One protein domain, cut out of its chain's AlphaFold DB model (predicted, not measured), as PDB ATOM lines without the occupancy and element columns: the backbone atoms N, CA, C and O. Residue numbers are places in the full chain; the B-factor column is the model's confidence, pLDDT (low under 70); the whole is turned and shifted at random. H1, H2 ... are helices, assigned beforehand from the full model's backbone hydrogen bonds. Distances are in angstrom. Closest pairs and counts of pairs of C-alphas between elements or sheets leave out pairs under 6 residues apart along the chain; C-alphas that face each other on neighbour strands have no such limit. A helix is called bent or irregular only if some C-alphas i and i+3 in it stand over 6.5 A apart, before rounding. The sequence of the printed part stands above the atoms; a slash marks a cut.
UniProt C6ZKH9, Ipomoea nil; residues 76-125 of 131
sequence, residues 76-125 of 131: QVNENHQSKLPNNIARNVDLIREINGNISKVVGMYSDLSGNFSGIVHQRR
ATOM      1  N   GLN A  76     211.506 160.638 211.187       98.38
ATOM      2  CA  GLN A  76     211.176 159.565 210.240       98.38
ATOM      3  C   GLN A  76     211.264 160.021 208.775       98.38
ATOM      4  O   GLN A  76     211.791 159.297 207.930       98.38
ATOM      5  N   VAL A  77     210.806 161.238 208.460       98.56
ATOM      6  CA  VAL A  77     210.940 161.831 207.117       98.56
ATOM      7  C   VAL A  77     212.410 161.901 206.697       98.56
ATOM      8  O   VAL A  77     212.754 161.546 205.562       98.56
ATOM      9  N   ASN A  78     213.281 162.319 207.618       98.44
ATOM     10  CA  ASN A  78     214.719 162.407 207.386       98.44
ATOM     11  C   ASN A  78     215.348 161.024 207.170       98.44
ATOM     12  O   ASN A  78     216.117 160.848 206.226       98.44
ATOM     13  N   GLU A  79     214.999 160.033 207.990       98.31
ATOM     14  CA  GLU A  79     215.476 158.647 207.856       98.31
ATOM     15  C   GLU A  79     215.057 158.025 206.518       98.31
ATOM     16  O   GLU A  79     215.878 157.453 205.792       98.31
ATOM     17  N   ASN A  80     213.798 158.220 206.128       97.94
ATOM     18  CA  ASN A  80     213.286 157.787 204.835       97.94
ATOM     19  C   ASN A  80     214.067 158.417 203.675       97.94
ATOM     20  O   ASN A  80     214.426 157.713 202.728       97.94
ATOM     21  N   HIS A  81     214.390 159.712 203.758       97.31
ATOM     22  CA  HIS A  81     215.184 160.400 202.739       97.31
ATOM     23  C   HIS A  81     216.621 159.859 202.664       97.31
ATOM     24  O   HIS A  81     217.138 159.604 201.574       97.31
ATOM     25  N   GLN A  82     217.251 159.612 203.816       97.88
ATOM     26  CA  GLN A  82     218.602 159.047 203.901       97.88
ATOM     27  C   GLN A  82     218.682 157.621 203.345       97.88
ATOM     28  O   GLN A  82     219.698 157.261 202.749       97.88
ATOM     29  N   SER A  83     217.609 156.832 203.476       97.25
ATOM     30  CA  SER A  83     217.548 155.468 202.932       97.25
ATOM     31  C   SER A  83     217.622 155.415 201.400       97.25
ATOM     32  O   SER A  83     217.988 154.382 200.844       97.25
ATOM     33  N   LYS A  84     217.271 156.515 200.710       94.75
ATOM     34  CA  LYS A  84     217.202 156.631 199.239       94.75
ATOM     35  C   LYS A  84     216.304 155.588 198.559       94.75
ATOM     36  O   LYS A  84     216.363 155.424 197.342       94.75
ATOM     37  N   LEU A  85     215.455 154.895 199.320       95.75
ATOM     38  CA  LEU A  85     214.488 153.949 198.779       95.75
ATOM     39  C   LEU A  85     213.266 154.721 198.259       95.75
ATOM     40  O   LEU A  85     212.624 155.421 199.048       95.75
ATOM     41  N   PRO A  86     212.889 154.584 196.971       95.69
ATOM     42  CA  PRO A  86     211.769 155.328 196.390       95.69
ATOM     43  C   PRO A  86     210.460 155.169 197.173       95.69
ATOM     44  O   PRO A  86     209.745 156.142 197.400       95.69
ATOM     45  N   ASN A  87     210.190 153.960 197.671       96.50
ATOM     46  CA  ASN A  87     209.000 153.666 198.473       96.50
ATOM     47  C   ASN A  87     208.980 154.428 199.809       96.50
ATOM     48  O   ASN A  87     207.919 154.862 200.253       96.50
ATOM     49  N   ASN A  88     210.139 154.621 200.445       95.88
ATOM     50  CA  ASN A  88     210.237 155.359 201.707       95.88
ATOM     51  C   ASN A  88     210.067 156.862 201.478       95.88
ATOM     52  O   ASN A  88     209.375 157.530 202.238       95.88
ATOM     53  N   ILE A  89     210.630 157.387 200.388       97.06
ATOM     54  CA  ILE A  89     210.433 158.788 200.004       97.06
ATOM     55  C   ILE A  89     208.955 159.053 199.681       97.06
ATOM     56  O   ILE A  89     208.431 160.089 200.078       97.06
ATOM     57  N   ALA A  90     208.253 158.116 199.035       97.31
ATOM     58  CA  ALA A  90     206.815 158.246 198.797       97.31
ATOM     59  C   ALA A  90     206.011 158.341 200.110       97.31
ATOM     60  O   ALA A  90     205.118 159.179 200.219       97.31
ATOM     61  N   ARG A  91     206.381 157.564 201.141       97.75
ATOM     62  CA  ARG A  91     205.765 157.633 202.480       97.75
ATOM     63  C   ARG A  91     205.973 158.972 203.191       97.75
ATOM     64  O   ARG A  91     205.158 159.329 204.036       97.75
ATOM     65  N   ASN A  92     206.998 159.751 202.831       98.06
ATOM     66  CA  ASN A  92     207.186 161.088 203.404       98.06
ATOM     67  C   ASN A  92     206.017 162.025 203.103       98.06
ATOM     68  O   ASN A  92     205.770 162.932 203.888       98.06
ATOM     69  N   VAL A  93     205.280 161.807 202.008       98.19
ATOM     70  CA  VAL A  93     204.087 162.604 201.698       98.19
ATOM     71  C   VAL A  93     203.041 162.458 202.801       98.19
ATOM     72  O   VAL A  93     202.485 163.459 203.248       98.19
ATOM     73  N   ASP A  94     202.807 161.236 203.276       98.19
ATOM     74  CA  ASP A  94     201.820 160.976 204.324       98.19
ATOM     75  C   ASP A  94     202.303 161.482 205.690       98.19
ATOM     76  O   ASP A  94     201.540 162.138 206.395       98.19
ATOM     77  N   LEU A  95     203.590 161.315 206.011       98.56
ATOM     78  CA  LEU A  95     204.181 161.885 207.231       98.56
ATOM     79  C   LEU A  95     204.096 163.423 207.253       98.56
ATOM     80  O   LEU A  95     203.768 164.017 208.276       98.56
ATOM     81  N   ILE A  96     204.353 164.089 206.121       98.56
ATOM     82  CA  ILE A  96     204.240 165.554 206.004       98.56
ATOM     83  C   ILE A  96     202.780 166.004 206.133       98.56
ATOM     84  O   ILE A  96     202.506 167.037 206.748       98.56
ATOM     85  N   ARG A  97     201.824 165.238 205.594       98.69
ATOM     86  CA  ARG A  97     200.391 165.506 205.804       98.69
ATOM     87  C   ARG A  97     200.016 165.420 207.278       98.69
ATOM     88  O   ARG A  97     199.294 166.291 207.754       98.69
ATOM     89  N   GLU A  98     200.531 164.425 207.993       98.50
ATOM     90  CA  GLU A  98     200.315 164.285 209.435       98.50
ATOM     91  C   GLU A  98     200.909 165.470 210.211       98.50
ATOM     92  O   GLU A  98     200.213 166.077 211.026       98.50
ATOM     93  N   ILE A  99     202.133 165.896 209.871       98.75
ATOM     94  CA  ILE A  99     202.758 167.098 210.450       98.75
ATOM     95  C   ILE A  99     201.874 168.338 210.248       98.75
ATOM     96  O   ILE A  99     201.626 169.090 211.190       98.75
ATOM     97  N   ASN A 100     201.354 168.547 209.037       98.62
ATOM     98  CA  ASN A 100     200.475 169.682 208.740       98.62
ATOM     99  C   ASN A 100     199.138 169.602 209.500       98.62
ATOM    100  O   ASN A 100     198.612 170.629 209.944       98.62
ATOM    101  N   GLY A 101     198.600 168.394 209.687       98.69
ATOM    102  CA  GLY A 101     197.423 168.154 210.523       98.69
ATOM    103  C   GLY A 101     197.672 168.543 211.980       98.69
ATOM    104  O   GLY A 101     196.880 169.271 212.576       98.69
ATOM    105  N   ASN A 102     198.822 168.154 212.525       98.56
ATOM    106  CA  ASN A 102     199.246 168.523 213.872       98.56
ATOM    107  C   ASN A 102     199.430 170.039 214.034       98.56
ATOM    108  O   ASN A 102     198.984 170.597 215.033       98.56
ATOM    109  N   ILE A 103     200.004 170.734 213.045       98.25
ATOM    110  CA  ILE A 103     200.081 172.206 213.065       98.25
ATOM    111  C   ILE A 103     198.684 172.830 213.088       98.25
ATOM    112  O   ILE A 103     198.428 173.730 213.885       98.25
ATOM    113  N   SER A 104     197.755 172.319 212.278       98.44
ATOM    114  CA  SER A 104     196.365 172.796 212.275       98.44
ATOM    115  C   SER A 104     195.694 172.590 213.640       98.44
ATOM    116  O   SER A 104     194.990 173.473 214.126       98.44
ATOM    117  N   LYS A 105     195.971 171.459 214.301       98.19
ATOM    118  CA  LYS A 105     195.505 171.170 215.664       98.19
ATOM    119  C   LYS A 105     196.082 172.145 216.692       98.19
ATOM    120  O   LYS A 105     195.334 172.644 217.524       98.19
ATOM    121  N   VAL A 106     197.378 172.454 216.611       98.25
ATOM    122  CA  VAL A 106     198.032 173.443 217.488       98.25
ATOM    123  C   VAL A 106     197.409 174.829 217.317       98.25
ATOM    124  O   VAL A 106     197.132 175.500 218.307       98.25
ATOM    125  N   VAL A 107     197.127 175.249 216.081       97.88
ATOM    126  CA  VAL A 107     196.420 176.516 215.823       97.88
ATOM    127  C   VAL A 107     195.034 176.517 216.479       97.88
ATOM    128  O   VAL A 107     194.671 177.503 217.120       97.88
ATOM    129  N   GLY A 108     194.291 175.409 216.383       97.38
ATOM    130  CA  GLY A 108     193.011 175.238 217.076       97.38
ATOM    131  C   GLY A 108     193.136 175.377 218.596       97.38
ATOM    132  O   GLY A 108     192.435 176.185 219.193       97.38
ATOM    133  N   MET A 109     194.105 174.691 219.207       96.38
ATOM    134  CA  MET A 109     194.370 174.775 220.651       96.38
ATOM    135  C   MET A 109     194.662 176.204 221.116       96.38
ATOM    136  O   MET A 109     194.194 176.607 222.179       96.38
ATOM    137  N   TYR A 110     195.409 176.984 220.329       95.50
ATOM    138  CA  TYR A 110     195.661 178.389 220.648       95.50
ATOM    139  C   TYR A 110     194.413 179.260 220.502       95.50
ATOM    140  O   TYR A 110     194.212 180.164 221.314       95.50
ATOM    141  N   SER A 111     193.567 178.988 219.505       95.56
ATOM    142  CA  SER A 111     192.272 179.661 219.372       95.56
ATOM    143  C   SER A 111     191.402 179.396 220.603       95.56
ATOM    144  O   SER A 111     190.922 180.346 221.223       95.56
ATOM    145  N   ASP A 112     191.278 178.132 221.007       93.81
ATOM    146  CA  ASP A 112     190.495 177.716 222.174       93.81
ATOM    147  C   ASP A 112     191.046 178.332 223.465       93.81
ATOM    148  O   ASP A 112     190.294 178.900 224.258       93.81
ATOM    149  N   LEU A 113     192.370 178.302 223.650       93.62
ATOM    150  CA  LEU A 113     193.037 178.936 224.786       93.62
ATOM    151  C   LEU A 113     192.740 180.435 224.841       93.62
ATOM    152  O   LEU A 113     192.387 180.947 225.901       93.62
ATOM    153  N   SER A 114     192.867 181.140 223.713       90.88
ATOM    154  CA  SER A 114     192.625 182.584 223.663       90.88
ATOM    155  C   SER A 114     191.177 182.937 224.018       90.88
ATOM    156  O   SER A 114     190.950 183.876 224.784       90.88
ATOM    157  N   GLY A 115     190.210 182.150 223.533       90.25
ATOM    158  CA  GLY A 115     188.793 182.330 223.833       90.25
ATOM    159  C   GLY A 115     188.471 182.051 225.299       90.25
ATOM    160  O   GLY A 115     187.861 182.890 225.963       90.25
ATOM    161  N   ASN A 116     188.936 180.916 225.826       89.50
ATOM    162  CA  ASN A 116     188.707 180.518 227.216       89.50
ATOM    163  C   ASN A 116     189.342 181.514 228.194       89.50
ATOM    164  O   ASN A 116     188.683 181.983 229.118       89.50
ATOM    165  N   PHE A 117     190.597 181.900 227.951       87.50
ATOM    166  CA  PHE A 117     191.308 182.859 228.792       87.50
ATOM    167  C   PHE A 117     190.644 184.242 228.772       87.50
ATOM    168  O   PHE A 117     190.424 184.840 229.823       87.50
ATOM    169  N   SER A 118     190.266 184.740 227.588       86.62
ATOM    170  CA  SER A 118     189.527 186.000 227.461       86.62
ATOM    171  C   SER A 118     188.194 185.949 228.216       86.62
ATOM    172  O   SER A 118     187.872 186.891 228.941       86.62
ATOM    173  N   GLY A 119     187.458 184.836 228.116       86.94
ATOM    174  CA  GLY A 119     186.219 184.607 228.860       86.94
ATOM    175  C   GLY A 119     186.404 184.703 230.376       86.94
ATOM    176  O   GLY A 119     185.688 185.471 231.020       86.94
ATOM    177  N   ILE A 120     187.402 184.000 230.924       85.62
ATOM    178  CA  ILE A 120     187.722 184.016 232.362       85.62
ATOM    179  C   ILE A 120     188.028 185.450 232.820       85.62
ATOM    180  O   ILE A 120     187.390 185.968 233.736       85.62
ATOM    181  N   VAL A 121     188.923 186.152 232.119       82.62
ATOM    182  CA  VAL A 121     189.309 187.530 232.470       82.62
ATOM    183  C   VAL A 121     188.122 188.501 232.388       82.62
ATOM    184  O   VAL A 121     187.942 189.351 233.267       82.62
ATOM    185  N   HIS A 122     187.279 188.397 231.355       84.88
ATOM    186  CA  HIS A 122     186.111 189.271 231.202       84.88
ATOM    187  C   HIS A 122     185.038 189.021 232.264       84.88
ATOM    188  O   HIS A 122     184.456 189.984 232.774       84.88
ATOM    189  N   GLN A 123     184.789 187.763 232.629       83.69
ATOM    190  CA  GLN A 123     183.835 187.413 233.678       83.69
ATOM    191  C   GLN A 123     184.235 188.041 235.020       83.69
ATOM    192  O   GLN A 123     183.400 188.652 235.690       83.69
ATOM    193  N   ARG A 124     185.524 187.993 235.373       76.31
ATOM    194  CA  ARG A 124     186.047 188.567 236.625       76.31
ATOM    195  C   ARG A 124     185.966 190.095 236.656       76.31
ATOM    196  O   ARG A 124     185.505 190.665 237.641       76.31
ATOM    197  N   ARG A 125     186.301 190.769 235.548       74.81
ATOM    198  CA  ARG A 125     186.170 192.239 235.422       74.81
ATOM    199  C   ARG A 125     184.725 192.739 235.490       74.81
ATOM    200  O   ARG A 125     184.495 193.895 235.841       74.81
TER     201      ARG A 125
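AT A GLANCE: This is residues 76 to 125 of the 131 residues of a protein of Ipomoea nil (UniProt C6ZKH9). One long, nearly straight helix, H2, makes the length of this domain, and the short helix H1 folds back beside one end of it, giving a lopsided helical hairpin with one short and one very long arm. From residue 97 to residue 125, H2 sticks out alone. The printed part has 50 residues with two named helices, H1 then H2, and no named strand; its class is all helix. It is extended, with a radius of gyration of the C-alphas of 18.9 A, and its C-alphas span 60 by 13 by 6 A, a rod.

HOW THE PARTS SIT: Begin with H2, residues 86 to 125, and look at its residues 88 to 96, with which alone it touches H1, residues 76 to 83. The closest C-alphas of the two are those of Asn 80 and Asn 88, 5.0 A apart. Their lines stand at a shallow tilt of 19 degrees, and they run opposite ways as a helical hairpin. Their centres are 24.4 A apart. In the backbone of H1 every O i to N i+4 pair is within hydrogen-bond range; in H2 it is 34 of 36.

IN THESE COORDINATES: Find C-alpha 86 at (211.769, 155.328, 196.390); from there H2 runs 40 residues to C-alpha 125 at (186.170, 192.239, 235.422), 59.5 A away. Then look for C-alpha 76 at (211.176, 159.565, 210.240), where H1 begins; its 8 residues measure 10.5 A from first to last C-alpha. Neither helix is bent.

THE WHOLE: The two C-alphas farthest apart are those of Leu 85 and Arg 125, at 60.1 A. The link from H1 to H2, residues 84 and 85, is tight. Residues 82 to 87 and 97 to 125 stand free. The printed part has no cut. Its mean pLDDT is 94.4, and no printed residue is under 70.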